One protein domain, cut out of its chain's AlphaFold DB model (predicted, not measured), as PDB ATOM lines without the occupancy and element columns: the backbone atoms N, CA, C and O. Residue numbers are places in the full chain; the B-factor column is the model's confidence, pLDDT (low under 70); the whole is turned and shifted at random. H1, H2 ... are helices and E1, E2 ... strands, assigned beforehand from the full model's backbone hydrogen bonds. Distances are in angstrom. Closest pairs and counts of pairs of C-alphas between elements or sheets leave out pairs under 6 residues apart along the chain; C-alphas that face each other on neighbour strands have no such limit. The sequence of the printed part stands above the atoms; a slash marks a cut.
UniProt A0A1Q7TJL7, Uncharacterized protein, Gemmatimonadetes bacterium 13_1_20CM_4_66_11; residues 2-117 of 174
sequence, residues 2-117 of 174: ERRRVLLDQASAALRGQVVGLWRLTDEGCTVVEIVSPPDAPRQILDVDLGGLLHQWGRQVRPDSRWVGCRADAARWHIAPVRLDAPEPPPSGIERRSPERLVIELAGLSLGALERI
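AT A GLANCE: This is residues 2 to 117 of the 174 residues of an uncharacterized protein of Gemmatimonadetes bacterium 13_1_20CM_4_66_11 (UniProt A0A1Q7TJL7). What shape is this? A strongly twisted sheet of four strands has two helices, H1 and H4, side by side over one face and the short H2 on the opposite face, while residues 88 to 96 stick out. What is it made of? The printed part has 116 residues, with four named helices and four named strands in the order H1 E1 E2 H2 H3 E3 E4 H4, class mixed. The antiparallel sheet runs E2 E1 E3 E4; the whole is compact, radius of gyration of the C-alphas 13.6 A, spanning 40 by 35 by 33 A.

IN THESE COORDINATES: What comes first? H1, residues 2 to 14, begins with C-alpha 2 at (8.723, -21.082, 25.580) and measures 18.6 A; E1 is 20 to 25, 16.3 A, and E2 31 to 37, 17.0 A. What follows? H2 is 43 to 46, H3 50 to 56, E3 66 to 71, E4 77 to 81; H4, 99 to 117, measures 26.8 A and ends with C-alpha 117 at (2.792, -7.389, 27.142).

HOW THE PARTS SIT: How do the strands pair? Within hydrogen-bond range are N 22 and O 35, 2.9 A, in hairpin E1 and E2; N 21 and O 69, 2.8 A, between E1 and E3; and N 80 and O 68, 2.8 A, in hairpin E3 and E4. E2, H2 H3, E3 form a split strand-helix-strand unit, same-way strands with E1 between them, its crossover left-handed. Where are the helices? H1, over E2 and E1, and H4, over E3 and E4, make two layers with the sheet; they touch, by residues 103 to 111 of H4 alone, closest C-alphas Ala 11 and Ala 107, 6.3 A, at a shallow tilt of 17 degrees, opposite ways. H3 is on the sheet, over none of its strands, height 8.5 A. Are their backbones in range? Every O i to N i+4 pair is in H1, H3 and H4; H2 is too short for one.

THE WHOLE: How large is it? The farthest C-alphas, Asp 40 and Ser 92, are 41.0 A apart. Any breaks or weak spots? The printed part has no cut, E4 to H4 is a long link of 17 residues, and no printed residue is under 70 in pLDDT.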
ATOM      1  N   GLU A   2       7.265 -21.316  25.451       83.75
ATOM      2  CA  GLU A   2       8.723 -21.082  25.580       83.75
ATOM      3  C   GLU A   2       9.115 -20.030  26.640       83.75
ATOM      4  O   GLU A   2       9.875 -20.299  27.559       83.75
ATOM      5  N   ARG A   3       8.534 -18.825  26.573       86.56
ATOM      6  CA  ARG A   3       8.937 -17.694  27.432       86.56
ATOM      7  C   ARG A   3       8.500 -17.839  28.890       86.56
ATOM      8  O   ARG A   3       9.236 -17.456  29.792       86.56
ATOM      9  N   ARG A   4       7.314 -18.417  29.126       93.69
ATOM     10  CA  ARG A   4       6.864 -18.756  30.488       93.69
ATOM     11  C   ARG A   4       7.810 -19.786  31.106       93.69
ATOM     12  O   ARG A   4       8.128 -19.674  32.281       93.69
ATOM     13  N   ARG A   5       8.297 -20.742  30.304       92.94
ATOM     14  CA  ARG A   5       9.297 -21.719  30.744       92.94
ATOM     15  C   ARG A   5      10.609 -21.045  31.138       92.94
ATOM     16  O   ARG A   5      11.049 -21.289  32.246       92.94
ATOM     17  N   VAL A   6      11.141 -20.126  30.327       94.44
ATOM     18  CA  VAL A   6      12.359 -19.364  30.684       94.44
ATOM     19  C   VAL A   6      12.222 -18.670  32.046       94.44
ATOM     20  O   VAL A   6      13.135 -18.742  32.864       94.44
ATOM     21  N   LEU A   7      11.075 -18.039  32.327       95.69
ATOM     22  CA  LEU A   7      10.821 -17.432  33.642       95.69
ATOM     23  C   LEU A   7      10.771 -18.472  34.772       95.69
ATOM     24  O   LEU A   7      11.313 -18.232  35.849       95.69
ATOM     25  N   LEU A   8      10.138 -19.627  34.544       96.06
ATOM     26  CA  LEU A   8      10.117 -20.717  35.523       96.06
ATOM     27  C   LEU A   8      11.512 -21.321  35.748       96.06
ATOM     28  O   LEU A   8      11.835 -21.644  36.888       96.06
ATOM     29  N   ASP A   9      12.347 -21.420  34.714       95.62
ATOM     30  CA  ASP A   9      13.735 -21.884  34.820       95.62
ATOM     31  C   ASP A   9      14.574 -20.911  35.657       95.62
ATOM     32  O   ASP A   9      15.339 -21.326  36.526       95.62
ATOM     33  N   GLN A  10      14.378 -19.603  35.467       96.00
ATOM     34  CA  GLN A  10      15.017 -18.579  36.296       96.00
ATOM     35  C   GLN A  10      14.550 -18.646  37.755       96.00
ATOM     36  O   GLN A  10      15.374 -18.549  38.666       96.00
ATOM     37  N   ALA A  11      13.250 -18.850  37.992       96.62
ATOM     38  CA  ALA A  11      12.714 -19.033  39.338       96.62
ATOM     39  C   ALA A  11      13.270 -20.305  39.999       96.62
ATOM     40  O   ALA A  11      13.694 -20.260  41.152       96.62
ATOM     41  N   SER A  12      13.338 -21.417  39.261       95.44
ATOM     42  CA  SER A  12      13.947 -22.670  39.714       95.44
ATOM     43  C   SER A  12      15.417 -22.465  40.089       95.44
ATOM     44  O   SER A  12      15.827 -22.834  41.191       95.44
ATOM     45  N   ALA A  13      16.200 -21.787  39.244       95.44
ATOM     46  CA  ALA A  13      17.595 -21.456  39.526       95.44
ATOM     47  C   ALA A  13      17.754 -20.583  40.786       95.44
ATOM     48  O   ALA A  13      18.591 -20.881  41.640       95.44
ATOM     49  N   ALA A  14      16.915 -19.554  40.955       95.81
ATOM     50  CA  ALA A  14      16.897 -18.709  42.154       95.81
ATOM     51  C   ALA A  14      16.513 -19.490  43.427       95.81
ATOM     52  O   ALA A  14      16.979 -19.173  44.522       95.81
ATOM     53  N   LEU A  15      15.724 -20.555  43.275       94.50
ATOM     54  CA  LEU A  15      15.363 -21.510  44.322       94.50
ATOM     55  C   LEU A  15      16.331 -22.703  44.404       94.50
ATOM     56  O   LEU A  15      15.969 -23.763  44.908       94.50
ATOM     57  N   ARG A  16      17.574 -22.554  43.922       92.88
ATOM     58  CA  ARG A  16      18.637 -23.577  44.004       92.88
ATOM     59  C   ARG A  16      18.267 -24.899  43.315       92.88
ATOM     60  O   ARG A  16      18.632 -25.973  43.786       92.88
ATOM     61  N   GLY A  17      17.538 -24.816  42.205       91.75
ATOM     62  CA  GLY A  17      17.128 -25.961  41.392       91.75
ATOM     63  C   GLY A  17      15.866 -26.671  41.886       91.75
ATOM     64  O   GLY A  17      15.586 -27.782  41.440       91.75
ATOM     65  N   GLN A  18      15.096 -26.071  42.803       92.50
ATOM     66  CA  GLN A  18      13.798 -26.627  43.193       92.50
ATOM     67  C   GLN A  18      12.846 -26.728  41.995       92.50
ATOM     68  O   GLN A  18      12.884 -25.914  41.070       92.50
ATOM     69  N   VAL A  19      11.957 -27.724  42.048       94.19
ATOM     70  CA  VAL A  19      10.912 -27.902  41.037       94.19
ATOM     71  C   VAL A  19       9.860 -26.807  41.204       94.19
ATOM     72  O   VAL A  19       9.252 -26.674  42.271       94.19
ATOM     73  N   VAL A  20       9.643 -26.041  40.139       95.69
ATOM     74  CA  VAL A  20       8.655 -24.963  40.048       95.69
ATOM     75  C   VAL A  20       7.579 -25.351  39.040       95.69
ATOM     76  O   VAL A  20       7.869 -25.795  37.928       95.69
ATOM     77  N   GLY A  21       6.324 -25.172  39.435       95.38
ATOM     78  CA  GLY A  21       5.144 -25.433  38.625       95.38
ATOM     79  C   GLY A  21       4.388 -24.163  38.275       95.38
ATOM     80  O   GLY A  21       4.341 -23.217  39.061       95.38
ATOM     81  N   LEU A  22       3.764 -24.175  37.098       95.69
ATOM     82  CA  LEU A  22       2.680 -23.275  36.724       95.69
ATOM     83  C   LEU A  22       1.407 -24.106  36.593       95.69
ATOM     84  O   LEU A  22       1.336 -25.003  35.748       95.69
ATOM     85  N   TRP A  23       0.405 -23.777  37.395       94.38
ATOM     86  CA  TRP A  23      -0.921 -24.373  37.339       94.38
ATOM     87  C   TRP A  23      -1.931 -23.393  36.759       94.38
ATOM     88  O   TRP A  23      -1.820 -22.179  36.945       94.38
ATOM     89  N   ARG A  24      -2.959 -23.943  36.121       93.25
ATOM     90  CA  ARG A  24      -4.214 -23.259  35.825       93.25
ATOM     91  C   ARG A  24      -5.344 -23.980  36.542       93.25
ATOM     92  O   ARG A  24      -5.415 -25.208  36.493       93.25
ATOM     93  N   LEU A  25      -6.209 -23.216  37.195       91.19
ATOM     94  CA  LEU A  25      -7.462 -23.730  37.735       91.19
ATOM     95  C   LEU A  25      -8.531 -23.635  36.663       91.19
ATOM     96  O   LEU A  25      -8.732 -22.562  36.100       91.19
ATOM     97  N   THR A  26      -9.183 -24.750  36.363       86.31
ATOM     98  CA  THR A  26     -10.296 -24.773  35.414       86.31
ATOM     99  C   THR A  26     -11.582 -24.299  36.082       86.31
ATOM    100  O   THR A  26     -11.688 -24.251  37.309       86.31
ATOM    101  N   ASP A  27     -12.583 -23.994  35.265       80.69
ATOM    102  CA  ASP A  27     -13.919 -23.591  35.717       80.69
ATOM    103  C   ASP A  27     -14.619 -24.674  36.555       80.69
ATOM    104  O   ASP A  27     -15.457 -24.379  37.401       80.69
ATOM    105  N   GLU A  28     -14.218 -25.932  36.365       77.50
ATOM    106  CA  GLU A  28     -14.684 -27.103  37.115       77.50
ATOM    107  C   GLU A  28     -13.976 -27.260  38.475       77.50
ATOM    108  O   GLU A  28     -14.251 -28.201  39.215       77.50
ATOM    109  N   GLY A  29     -13.044 -26.360  38.811       73.62
ATOM    110  CA  GLY A  29     -12.234 -26.422  40.029       73.62
ATOM    111  C   GLY A  29     -11.043 -27.381  39.943       73.62
ATOM    112  O   GLY A  29     -10.316 -27.543  40.924       73.62
ATOM    113  N   CYS A  30     -10.801 -27.993  38.781       77.50
ATOM    114  CA  CYS A  30      -9.686 -28.910  38.574       77.50
ATOM    115  C   CYS A  30      -8.362 -28.151  38.420       77.50
ATOM    116  O   CYS A  30      -8.290 -27.075  37.824       77.50
ATOM    117  N   THR A  31      -7.283 -28.752  38.918       87.81
ATOM    118  CA  THR A  31      -5.930 -28.195  38.823       87.81
ATOM    119  C   THR A  31      -5.187 -28.817  37.643       87.81
ATOM    120  O   THR A  31      -4.983 -30.028  37.602       87.81
ATOM    121  N   VAL A  32      -4.748 -27.998  36.685       90.12
ATOM    122  CA  VAL A  32      -3.988 -28.447  35.508       90.12
ATOM    123  C   VAL A  32      -2.569 -27.899  35.561       90.12
ATOM    124  O   VAL A  32      -2.366 -26.687  35.574       90.12
ATOM    125  N   VAL A  33      -1.571 -28.785  35.540       92.12
ATOM    126  CA  VAL A  33      -0.151 -28.403  35.467       92.12
ATOM    127  C   VAL A  33       0.210 -28.013  34.027       92.12
ATOM    128  O   VAL A  33       0.432 -28.878  33.175       92.12
ATOM    129  N   GLU A  34       0.312 -26.715  33.745       92.62
ATOM    130  CA  GLU A  34       0.659 -26.204  32.411       92.62
ATOM    131  C   GLU A  34       2.157 -26.374  32.115       92.62
ATOM    132  O   GLU A  34       2.542 -26.871  31.053       92.62
ATOM    133  N   ILE A  35       3.020 -25.978  33.055       93.69
ATOM    134  CA  ILE A  35       4.480 -25.997  32.888       93.69
ATOM    135  C   ILE A  35       5.132 -26.512  34.169       93.69
ATOM    136  O   ILE A  35       4.693 -26.194  35.271       93.69
ATOM    137  N   VAL A  36       6.199 -27.287  33.998       93.94
ATOM    138  CA  VAL A  36       7.102 -27.721  35.064       93.94
ATOM    139  C   VAL A  36       8.519 -27.320  34.677       93.94
ATOM    140  O   VAL A  36       8.893 -27.454  33.509       93.94
ATOM    141  N   SER A  37       9.274 -26.811  35.646       93.19
ATOM    142  CA  SER A  37      10.709 -26.576  35.540       93.19
ATOM    143  C   SER A  37      11.432 -27.198  36.741       93.19
ATOM    144  O   SER A  37      10.940 -27.049  37.863       93.19
ATOM    145  N   PRO A  38      12.578 -27.877  36.554       89.50
ATOM    146  CA  PRO A  38      13.185 -28.229  35.264       89.50
ATOM    147  C   PRO A  38      12.284 -29.155  34.416       89.50
ATOM    148  O   PRO A  38      11.433 -29.845  34.981       89.50
ATOM    149  N   PRO A  39      12.417 -29.184  33.074       86.44
ATOM    150  CA  PRO A  39      11.491 -29.912  32.196       86.44
ATOM    151  C   PRO A  39      11.497 -31.432  32.417       86.44
ATOM    152  O   PRO A  39      10.471 -32.076  32.203       86.44
ATOM    153  N   ASP A  40      12.618 -31.978  32.889       87.56
ATOM    154  CA  ASP A  40      12.789 -33.407  33.177       87.56
ATOM    155  C   ASP A  40      12.307 -33.794  34.586       87.56
ATOM    156  O   ASP A  40      12.379 -34.958  34.984       87.56
ATOM    157  N   ALA A  41      11.816 -32.828  35.373       87.44
ATOM    158  CA  ALA A  41      11.316 -33.102  36.709       87.44
ATOM    159  C   ALA A  41       9.996 -33.902  36.657       87.44
ATOM    160  O   ALA A  41       9.089 -33.563  35.885       87.44
ATOM    161  N   PRO A  42       9.828 -34.927  37.515       85.75
ATOM    162  CA  PRO A  42       8.578 -35.673  37.608       85.75
ATOM    163  C   PRO A  42       7.401 -34.755  37.959       85.75
ATOM    164  O   PRO A  42       7.383 -34.128  39.022       85.75
ATOM    165  N   ARG A  43       6.380 -34.704  37.096       84.62
ATOM    166  CA  ARG A  43       5.188 -33.860  37.302       84.62
ATOM    167  C   ARG A  43       4.429 -34.200  38.586       84.62
ATOM    168  O   ARG A  43       3.810 -33.315  39.159       84.62
ATOM    169  N   GLN A  44       4.528 -35.442  39.063       85.00
ATOM    170  CA  GLN A  44       3.898 -35.916  40.301       85.00
ATOM    171  C   GLN A  44       4.407 -35.170  41.544       85.00
ATOM    172  O   GLN A  44       3.724 -35.113  42.559       85.00
ATOM    173  N   ILE A  45       5.595 -34.559  41.475       84.38
ATOM    174  CA  ILE A  45       6.111 -33.695  42.549       84.38
ATOM    175  C   ILE A  45       5.206 -32.472  42.756       84.38
ATOM    176  O   ILE A  45       5.155 -31.939  43.862       84.38
ATOM    177  N   LEU A  46       4.505 -32.053  41.698       86.25
ATOM    178  CA  LEU A  46       3.595 -30.912  41.636       86.25
ATOM    179  C   LEU A  46       2.116 -31.319  41.689       86.25
ATOM    180  O   LEU A  46       1.250 -30.493  41.394       86.25
ATOM    181  N   ASP A  47       1.835 -32.574  42.052       85.44
ATOM    182  CA  ASP A  47       0.478 -33.070  42.253       85.44
ATOM    183  C   ASP A  47      -0.058 -32.545  43.590       85.44
ATOM    184  O   ASP A  47       0.251 -33.053  44.671       85.44
ATOM    185  N   VAL A  48      -0.776 -31.429  43.512       86.00
ATOM    186  CA  VAL A  48      -1.405 -30.754  44.642       86.00
ATOM    187  C   VAL A  48      -2.826 -30.390  44.245       86.00
ATOM    188  O   VAL A  48      -3.052 -29.846  43.162       86.00
ATOM    189  N   ASP A  49      -3.782 -30.648  45.138       86.56
ATOM    190  CA  ASP A  49      -5.124 -30.083  45.024       86.56
ATOM    191  C   ASP A  49      -5.057 -28.583  45.336       86.56
ATOM    192  O   ASP A  49      -5.298 -28.130  46.456       86.56
ATOM    193  N   LEU A  50      -4.639 -27.802  44.338       87.75
ATOM    194  CA  LEU A  50      -4.495 -26.358  44.463       87.75
ATOM    195  C   LEU A  50      -5.849 -25.698  44.750       87.75
ATOM    196  O   LEU A  50      -5.903 -24.747  45.526       87.75
ATOM    197  N   GLY A  51      -6.933 -26.204  44.157       86.19
ATOM    198  CA  GLY A  51      -8.289 -25.710  44.393       86.19
ATOM    199  C   GLY A  51      -8.688 -25.850  45.861       86.19
ATOM    200  O   GLY A  51      -9.021 -24.852  46.508       86.19
ATOM    201  N   GLY A  52      -8.567 -27.059  46.413       86.31
ATOM    202  CA  GLY A  52      -8.823 -27.332  47.827       86.31
ATOM    203  C   GLY A  52      -7.898 -26.554  48.766       86.31
ATOM    204  O   GLY A  52      -8.362 -25.976  49.752       86.31
ATOM    205  N   LEU A  53      -6.608 -26.450  48.435       87.88
ATOM    206  CA  LEU A  53      -5.625 -25.697  49.218       87.88
ATOM    207  C   LEU A  53      -5.971 -24.200  49.298       87.88
ATOM    208  O   LEU A  53      -5.960 -23.604  50.374       87.88
ATOM    209  N   LEU A  54      -6.300 -23.581  48.161       87.62
ATOM    210  CA  LEU A  54      -6.672 -22.166  48.110       87.62
ATOM    211  C   LEU A  54      -7.999 -21.909  48.826       87.62
ATOM    212  O   LEU A  54      -8.126 -20.896  49.520       87.62
ATOM    213  N   HIS A  55      -8.952 -22.836  48.710       85.06
ATOM    214  CA  HIS A  55     -10.205 -22.781  49.452       85.06
ATOM    215  C   HIS A  55      -9.961 -22.830  50.968       85.06
ATOM    216  O   HIS A  55     -10.480 -21.987  51.699       85.06
ATOM    217  N   GLN A  56      -9.098 -23.736  51.441       87.31
ATOM    218  CA  GLN A  56      -8.706 -23.825  52.852       87.31
ATOM    219  C   GLN A  56      -8.042 -22.534  53.358       87.31
ATOM    220  O   GLN A  56      -8.224 -22.144  54.510       87.31
ATOM    221  N   TRP A  57      -7.293 -21.839  52.499       86.25
ATOM    222  CA  TRP A  57      -6.692 -20.537  52.809       86.25
ATOM    223  C   TRP A  57      -7.669 -19.355  52.703       86.25
ATOM    224  O   TRP A  57      -7.247 -18.203  52.830       86.25
ATOM    225  N   GLY A  58      -8.956 -19.609  52.448       82.06
ATOM    226  CA  GLY A  58      -9.983 -18.577  52.306       82.06
ATOM    227  C   GLY A  58      -9.772 -17.675  51.087       82.06
ATOM    228  O   GLY A  58     -10.192 -16.518  51.092       82.06
ATOM    229  N   ARG A  59      -9.074 -18.155  50.048       82.19
ATOM    230  CA  ARG A  59      -8.860 -17.394  48.813       82.19
ATOM    231  C   ARG A  59     -10.006 -17.638  47.847       82.19
ATOM    232  O   ARG A  59     -10.261 -18.765  47.440       82.19
ATOM    233  N   GLN A  60     -10.662 -16.556  47.436       73.62
ATOM    234  CA  GLN A  60     -11.615 -16.606  46.339       73.62
ATOM    235  C   GLN A  60     -10.843 -16.670  45.023       73.62
ATOM    236  O   GLN A  60     -10.083 -15.757  44.688       73.62
ATOM    237  N   VAL A  61     -11.008 -17.773  44.303       77.50
ATOM    238  CA  VAL A  61     -10.260 -18.036  43.079       77.50
ATOM    239  C   VAL A  61     -11.136 -17.750  41.871       77.50
ATOM    240  O   VAL A  61     -12.307 -18.120  41.844       77.50
ATOM    241  N   ARG A  62     -10.575 -17.057  40.879       81.50
ATOM    242  CA  ARG A  62     -11.257 -16.845  39.602       81.50
ATOM    243  C   ARG A  62     -11.091 -18.087  38.717       81.50
ATOM    244  O   ARG A  62      -9.995 -18.666  38.729       81.50
ATOM    245  N   PRO A  63     -12.122 -18.455  37.940       81.19
ATOM    246  CA  PRO A  63     -11.977 -19.445  36.882       81.19
ATOM    247  C   PRO A  63     -10.841 -19.047  35.922       81.19
ATOM    248  O   PRO A  63     -10.554 -17.856  35.760       81.19
ATOM    249  N   ASP A  64     -10.130 -20.035  35.380       86.56
ATOM    250  CA  ASP A  64      -8.941 -19.879  34.524       86.56
ATOM    251  C   ASP A  64      -7.760 -19.087  35.119       86.56
ATOM    252  O   ASP A  64      -6.812 -18.708  34.416       86.56
ATOM    253  N   SER A  65      -7.752 -18.870  36.437       90.81
ATOM    254  CA  SER A  65      -6.618 -18.232  37.105       90.81
ATOM    255  C   SER A  65      -5.370 -19.113  37.081       90.81
ATOM    256  O   SER A  65      -5.422 -20.340  37.224       90.81
ATOM    257  N   ARG A  66      -4.216 -18.460  36.919       94.31
ATOM    258  CA  ARG A  66      -2.905 -19.107  36.934       94.31
ATOM    259  C   ARG A  66      -2.178 -18.865  38.243       94.31
ATOM    260  O   ARG A  66      -2.252 -17.782  38.821       94.31
ATOM    261  N   TRP A  67      -1.433 -19.874  38.666       94.88
ATOM    262  CA  TRP A  67      -0.694 -19.885  39.920       94.88
ATOM    263  C   TRP A  67       0.676 -20.500  39.699       94.88
ATOM    264  O   TRP A  67       0.805 -21.499  38.999       94.88
ATOM    265  N   VAL A  68       1.695 -19.908  40.302       96.38
ATOM    266  CA  VAL A  68       3.069 -20.408  40.270       96.38
ATOM    267  C   VAL A  68       3.482 -20.832  41.665       96.38
ATOM    268  O   VAL A  68       3.021 -20.274  42.663       96.38
ATOM    269  N   GLY A  69       4.362 -21.816  41.758       95.00
ATOM    270  CA  GLY A  69       4.790 -22.285  43.061       95.00
ATOM    271  C   GLY A  69       5.794 -23.408  43.023       95.00
ATOM    272  O   GLY A  69       6.051 -24.021  41.993       95.00
ATOM    273  N   CYS A  70       6.360 -23.661  44.188       93.19
ATOM    274  CA  CYS A  70       7.284 -24.747  44.430       93.19
ATOM    275  C   CYS A  70       6.940 -25.431  45.748       93.19
ATOM    276  O   CYS A  70       6.274 -24.872  46.632       93.19
ATOM    277  N   ARG A  71       7.433 -26.657  45.882       89.00
ATOM    278  CA  ARG A  71       7.394 -27.374  47.147       89.00
ATOM    279  C   ARG A  71       8.631 -26.995  47.961       89.00
ATOM    280  O   ARG A  71       9.751 -27.271  47.540       89.00
ATOM    281  N   ALA A  72       8.419 -26.341  49.100       80.81
ATOM    282  CA  ALA A  72       9.484 -25.833  49.961       80.81
ATOM    283  C   ALA A  72      10.125 -26.952  50.796       80.81
ATOM    284  O   ALA A  72      11.346 -27.033  50.901       80.81
ATOM    285  N   ASP A  73       9.292 -27.832  51.353       78.62
ATOM    286  CA  ASP A  73       9.670 -29.041  52.088       78.62
ATOM    287  C   ASP A  73       8.602 -30.137  51.866       78.62
ATOM    288  O   ASP A  73       7.673 -29.945  51.083       78.62
ATOM    289  N   ALA A  74       8.714 -31.297  52.524       74.56
ATOM    290  CA  ALA A  74       7.784 -32.417  52.325       74.56
ATOM    291  C   ALA A  74       6.298 -32.076  52.578       74.56
ATOM    292  O   ALA A  74       5.433 -32.760  52.036       74.56
ATOM    293  N   ALA A  75       5.992 -31.034  53.361       76.88
ATOM    294  CA  ALA A  75       4.631 -30.655  53.744       76.88
ATOM    295  C   ALA A  75       4.246 -29.211  53.366       76.88
ATOM    296  O   ALA A  75       3.073 -28.845  53.450       76.88
ATOM    297  N   ARG A  76       5.204 -28.369  52.966       85.56
ATOM    298  CA  ARG A  76       4.994 -26.928  52.784       85.56
ATOM    299  C   ARG A  76       5.082 -26.504  51.329       85.56
ATOM    300  O   ARG A  76       6.073 -26.745  50.641       85.56
ATOM    301  N   TRP A  77       4.073 -25.750  50.908       90.25
ATOM    302  CA  TRP A  77       3.998 -25.142  49.587       90.25
ATOM    303  C   TRP A  77       4.251 -23.637  49.634       90.25
ATOM    304  O   TRP A  77       3.762 -22.920  50.513       90.25
ATOM    305  N   HIS A  78       4.974 -23.137  48.638       92.75
ATOM    306  CA  HIS A  78       5.013 -21.719  48.312       92.75
ATOM    307  C   HIS A  78       4.276 -21.516  46.995       92.75
ATOM    308  O   HIS A  78       4.727 -21.986  45.961       92.75
ATOM    309  N   ILE A  79       3.128 -20.838  47.051       92.81
ATOM    310  CA  ILE A  79       2.219 -20.641  45.913       92.81
ATOM    311  C   ILE A  79       1.795 -19.176  45.817       92.81
ATOM    312  O   ILE A  79       1.203 -18.650  46.763       92.81
ATOM    313  N   ALA A  80       2.037 -18.536  44.680       93.31
ATOM    314  CA  ALA A  80       1.604 -17.175  44.391       93.31
ATOM    315  C   ALA A  80       0.713 -17.123  43.141       93.31
ATOM    316  O   ALA A  80       0.911 -17.904  42.207       93.31
ATOM    317  N   PRO A  81      -0.267 -16.206  43.099       94.00
ATOM    318  CA  PRO A  81      -1.061 -15.989  41.898       94.00
ATOM    319  C   PRO A  81      -0.217 -15.322  40.808       94.00
ATOM    320  O   PRO A  81       0.631 -14.472  41.093       94.00
ATOM    321  N   VAL A  82      -0.501 -15.653  39.550       94.94
ATOM    322  CA  VAL A  82      -0.054 -14.858  38.403       94.94
ATOM    323  C   VAL A  82      -0.937 -13.615  38.333       94.94
ATOM    324  O   VAL A  82      -2.150 -13.714  38.148       94.94
ATOM    325  N   ARG A  83      -0.341 -12.441  38.540       91.94
ATOM    326  CA  ARG A  83      -1.063 -11.168  38.685       91.94
ATOM    327  C   ARG A  83      -0.221  -9.993  38.213       91.94
ATOM    328  O   ARG A  83       0.989 -10.123  38.065       91.94
ATOM    329  N   LEU A  84      -0.871  -8.855  37.994       90.12
ATOM    330  CA  LEU A  84      -0.203  -7.599  37.645       90.12
ATOM    331  C   LEU A  84       0.118  -6.760  38.877       90.12
ATOM    332  O   LEU A  84       1.203  -6.193  38.969       90.12
ATOM    333  N   ASP A  85      -0.807  -6.723  39.832       88.44
ATOM    334  CA  ASP A  85      -0.669  -5.876  41.007       88.44
ATOM    335  C   ASP A  85       0.237  -6.524  42.049       88.44
ATOM    336  O   ASP A  85       0.047  -7.680  42.450       88.44
ATOM    337  N   ALA A  86       1.220  -5.756  42.516       82.00
ATOM    338  CA  ALA A  86       2.056  -6.168  43.627       82.00
ATOM    339  C   ALA A  86       1.196  -6.390  44.889       82.00
ATOM    340  O   ALA A  86       0.225  -5.663  45.112       82.00
ATOM    341  N   PRO A  87       1.530  -7.384  45.734       80.38
ATOM    342  CA  PRO A  87       0.898  -7.496  47.041       80.38
ATOM    343  C   PRO A  87       1.129  -6.225  47.854       80.38
ATOM    344  O   PRO A  87       2.220  -5.655  47.806       80.38
ATOM    345  N   GLU A  88       0.135  -5.849  48.657       81.94
ATOM    346  CA  GLU A  88       0.295  -4.774  49.632       81.94
ATOM    347  C   GLU A  88       1.503  -5.034  50.545       81.94
ATOM    348  O   GLU A  88       1.792  -6.193  50.892       81.94
ATOM    349  N   PRO A  89       2.233  -3.973  50.931       79.81
ATOM    350  CA  PRO A  89       3.338  -4.114  51.855       79.81
ATOM    351  C   PRO A  89       2.833  -4.621  53.216       79.81
ATOM    352  O   PRO A  89       1.708  -4.321  53.624       79.81
ATOM    353  N   PRO A  90       3.655  -5.382  53.956       79.19
ATOM    354  CA  PRO A  90       3.294  -5.821  55.297       79.19
ATOM    355  C   PRO A  90       3.009  -4.606  56.201       79.19
ATOM    356  O   PRO A  90       3.733  -3.614  56.109       79.19
ATOM    357  N   PRO A  91       2.035  -4.676  57.134       80.12
ATOM    358  CA  PRO A  91       1.626  -3.522  57.949       80.12
ATOM    359  C   PRO A  91       2.764  -2.895  58.761       80.12
ATOM    360  O   PRO A  91       2.768  -1.702  59.031       80.12
ATOM    361  N   SER A  92       3.746  -3.711  59.153       84.12
ATOM    362  CA  SER A  92       4.932  -3.265  59.885       84.12
ATOM    363  C   SER A  92       6.036  -2.685  58.992       84.12
ATOM    364  O   SER A  92       7.097  -2.362  59.509       84.12
ATOM    365  N   GLY A  93       5.876  -2.669  57.664       82.94
ATOM    366  CA  GLY A  93       6.927  -2.335  56.688       82.94
ATOM    367  C   GLY A  93       8.063  -3.366  56.583       82.94
ATOM    368  O   GLY A  93       8.814  -3.373  55.615       82.94
ATOM    369  N   ILE A  94       8.172  -4.266  57.560       84.69
ATOM    370  CA  ILE A  94       9.148  -5.358  57.600       84.69
ATOM    371  C   ILE A  94       8.614  -6.564  56.831       84.69
ATOM    372  O   ILE A  94       7.541  -7.081  57.159       84.69
ATOM    373  N   GLU A  95       9.393  -7.034  55.860       87.25
ATOM    374  CA  GLU A  95       9.117  -8.268  55.131       87.25
ATOM    375  C   GLU A  95       9.174  -9.487  56.062       87.25
ATOM    376  O   GLU A  95      10.149  -9.693  56.782       87.25
ATOM    377  N   ARG A  96       8.108 -10.292  56.052       86.38
ATOM    378  CA  ARG A  96       7.964 -11.496  56.892       86.38
ATOM    379  C   ARG A  96       7.998 -12.787  56.077       86.38
ATOM    380  O   ARG A  96       8.075 -13.871  56.649       86.38
ATOM    381  N   ARG A  97       7.876 -12.685  54.752       88.00
ATOM    382  CA  ARG A  97       7.930 -13.818  53.827       88.00
ATOM    383  C   ARG A  97       9.365 -14.316  53.717       88.00
ATOM    384  O   ARG A  97      10.309 -13.531  53.726       88.00
ATOM    385  N   SER A  98       9.516 -15.632  53.590       90.00
ATOM    386  CA  SER A  98      10.819 -16.230  53.316       90.00
ATOM    387  C   SER A  98      11.345 -15.786  51.943       90.00
ATOM    388  O   SER A  98      10.543 -15.470  51.056       90.00
ATOM    389  N   PRO A  99      12.672 -15.794  51.729       91.12
ATOM    390  CA  PRO A  99      13.255 -15.514  50.419       91.12
ATOM    391  C   PRO A  99      12.648 -16.374  49.304       91.12
ATOM    392  O   PRO A  99      12.324 -15.867  48.235       91.12
ATOM    393  N   GLU A 100      12.398 -17.655  49.572       92.88
ATOM    394  CA  GLU A 100      11.801 -18.587  48.615       92.88
ATOM    395  C   GLU A 100      10.374 -18.164  48.250       92.88
ATOM    396  O   GLU A 100       9.986 -18.157  47.079       92.88
ATOM    397  N   ARG A 101       9.595 -17.734  49.249       92.31
ATOM    398  CA  ARG A 101       8.255 -17.199  49.018       92.31
ATOM    399  C   ARG A 101       8.304 -15.927  48.171       92.31
ATOM    400  O   ARG A 101       7.445 -15.762  47.311       92.31
ATOM    401  N   LEU A 102       9.286 -15.051  48.386       92.69
ATOM    402  CA  LEU A 102       9.457 -13.831  47.591       92.69
ATOM    403  C   LEU A 102       9.809 -14.129  46.133       92.69
ATOM    404  O   LEU A 102       9.260 -13.481  45.247       92.69
ATOM    405  N   VAL A 103      10.656 -15.128  45.872       95.69
ATOM    406  CA  VAL A 103      10.973 -15.557  44.501       95.69
ATOM    407  C   VAL A 103       9.714 -16.029  43.772       95.69
ATOM    408  O   VAL A 103       9.483 -15.629  42.634       95.69
ATOM    409  N   ILE A 104       8.864 -16.822  44.430       95.94
ATOM    410  CA  ILE A 104       7.598 -17.287  43.844       95.94
ATOM    411  C   ILE A 104       6.619 -16.128  43.591       95.94
ATOM    412  O   ILE A 104       5.976 -16.088  42.543       95.94
ATOM    413  N   GLU A 105       6.526 -15.156  44.502       94.69
ATOM    414  CA  GLU A 105       5.713 -13.945  44.296       94.69
ATOM    415  C   GLU A 105       6.219 -13.108  43.114       94.69
ATOM    416  O   GLU A 105       5.423 -12.677  42.277       94.69
ATOM    417  N   LEU A 106       7.538 -12.921  43.005       95.31
ATOM    418  CA  LEU A 106       8.153 -12.209  41.887       95.31
ATOM    419  C   LEU A 106       7.920 -12.948  40.569       95.31
ATOM    420  O   LEU A 106       7.544 -12.316  39.589       95.31
ATOM    421  N   ALA A 107       8.059 -14.275  40.550       96.31
ATOM    422  CA  ALA A 107       7.755 -15.082  39.374       96.31
ATOM    423  C   ALA A 107       6.293 -14.904  38.932       96.31
ATOM    424  O   ALA A 107       6.029 -14.739  37.740       96.31
ATOM    425  N   GLY A 108       5.347 -14.868  39.878       96.50
ATOM    426  CA  GLY A 108       3.929 -14.622  39.600       96.50
ATOM    427  C   GLY A 108       3.675 -13.246  38.979       96.50
ATOM    428  O   GLY A 108       2.932 -13.140  38.000       96.50
ATOM    429  N   LEU A 109       4.343 -12.207  39.489       96.06
ATOM    430  CA  LEU A 109       4.284 -10.846  38.941       96.06
ATOM    431  C   LEU A 109       4.931 -10.746  37.555       96.06
ATOM    432  O   LEU A 109       4.353 -10.164  36.639       96.06
ATOM    433  N   SER A 110       6.109 -11.345  37.371       96.06
ATOM    434  CA  SER A 110       6.811 -11.364  36.087       96.06
ATOM    435  C   SER A 110       6.013 -12.103  35.016       96.06
ATOM    436  O   SER A 110       5.938 -11.633  33.882       96.06
ATOM    437  N   LEU A 111       5.370 -13.220  35.367       95.94
ATOM    438  CA  LEU A 111       4.458 -13.931  34.471       95.94
ATOM    439  C   LEU A 111       3.244 -13.070  34.114       95.94
ATOM    440  O   LEU A 111       2.891 -13.001  32.940       95.94
ATOM    441  N   GLY A 112       2.638 -12.379  35.084       94.69
ATOM    442  CA  GLY A 112       1.504 -11.491  34.824       94.69
ATOM    443  C   GLY A 112       1.882 -10.338  33.895       94.69
ATOM    444  O   GLY A 112       1.192 -10.078  32.909       94.69
ATOM    445  N   ALA A 113       3.023  -9.693  34.149       93.94
ATOM    446  CA  ALA A 113       3.560  -8.639  33.293       93.94
ATOM    447  C   ALA A 113       3.850  -9.146  31.872       93.94
ATOM    448  O   ALA A 113       3.484  -8.486  30.899       93.94
ATOM    449  N   LEU A 114       4.447 -10.338  31.750       93.12
ATOM    450  CA  LEU A 114       4.689 -10.992  30.468       93.12
ATOM    451  C   LEU A 114       3.370 -11.226  29.716       93.12
ATOM    452  O   LEU A 114       3.284 -10.918  28.532       93.12
ATOM    453  N   GLU A 115       2.336 -11.736  30.390       90.81
ATOM    454  CA  GLU A 115       1.021 -11.964  29.780       90.81
ATOM    455  C   GLU A 115       0.367 -10.674  29.285       90.81
ATOM    456  O   GLU A 115      -0.200 -10.669  28.195       90.81
ATOM    457  N   ARG A 116       0.487  -9.570  30.029       91.31
ATOM    458  CA  ARG A 116      -0.032  -8.266  29.592       91.31
ATOM    459  C   ARG A 116       0.675  -7.751  28.343       91.31
ATOM    460  O   ARG A 116       0.002  -7.312  27.419       91.31
ATOM    461  N   ILE A 117       2.006  -7.832  28.304       90.00
ATOM    462  CA  ILE A 117       2.792  -7.389  27.142       90.00
ATOM    463  C   ILE A 117       2.373  -8.164  25.888       90.00
ATOM    464  O   ILE A 117       2.197  -7.566  24.831       90.00
TER     465      ILE A 117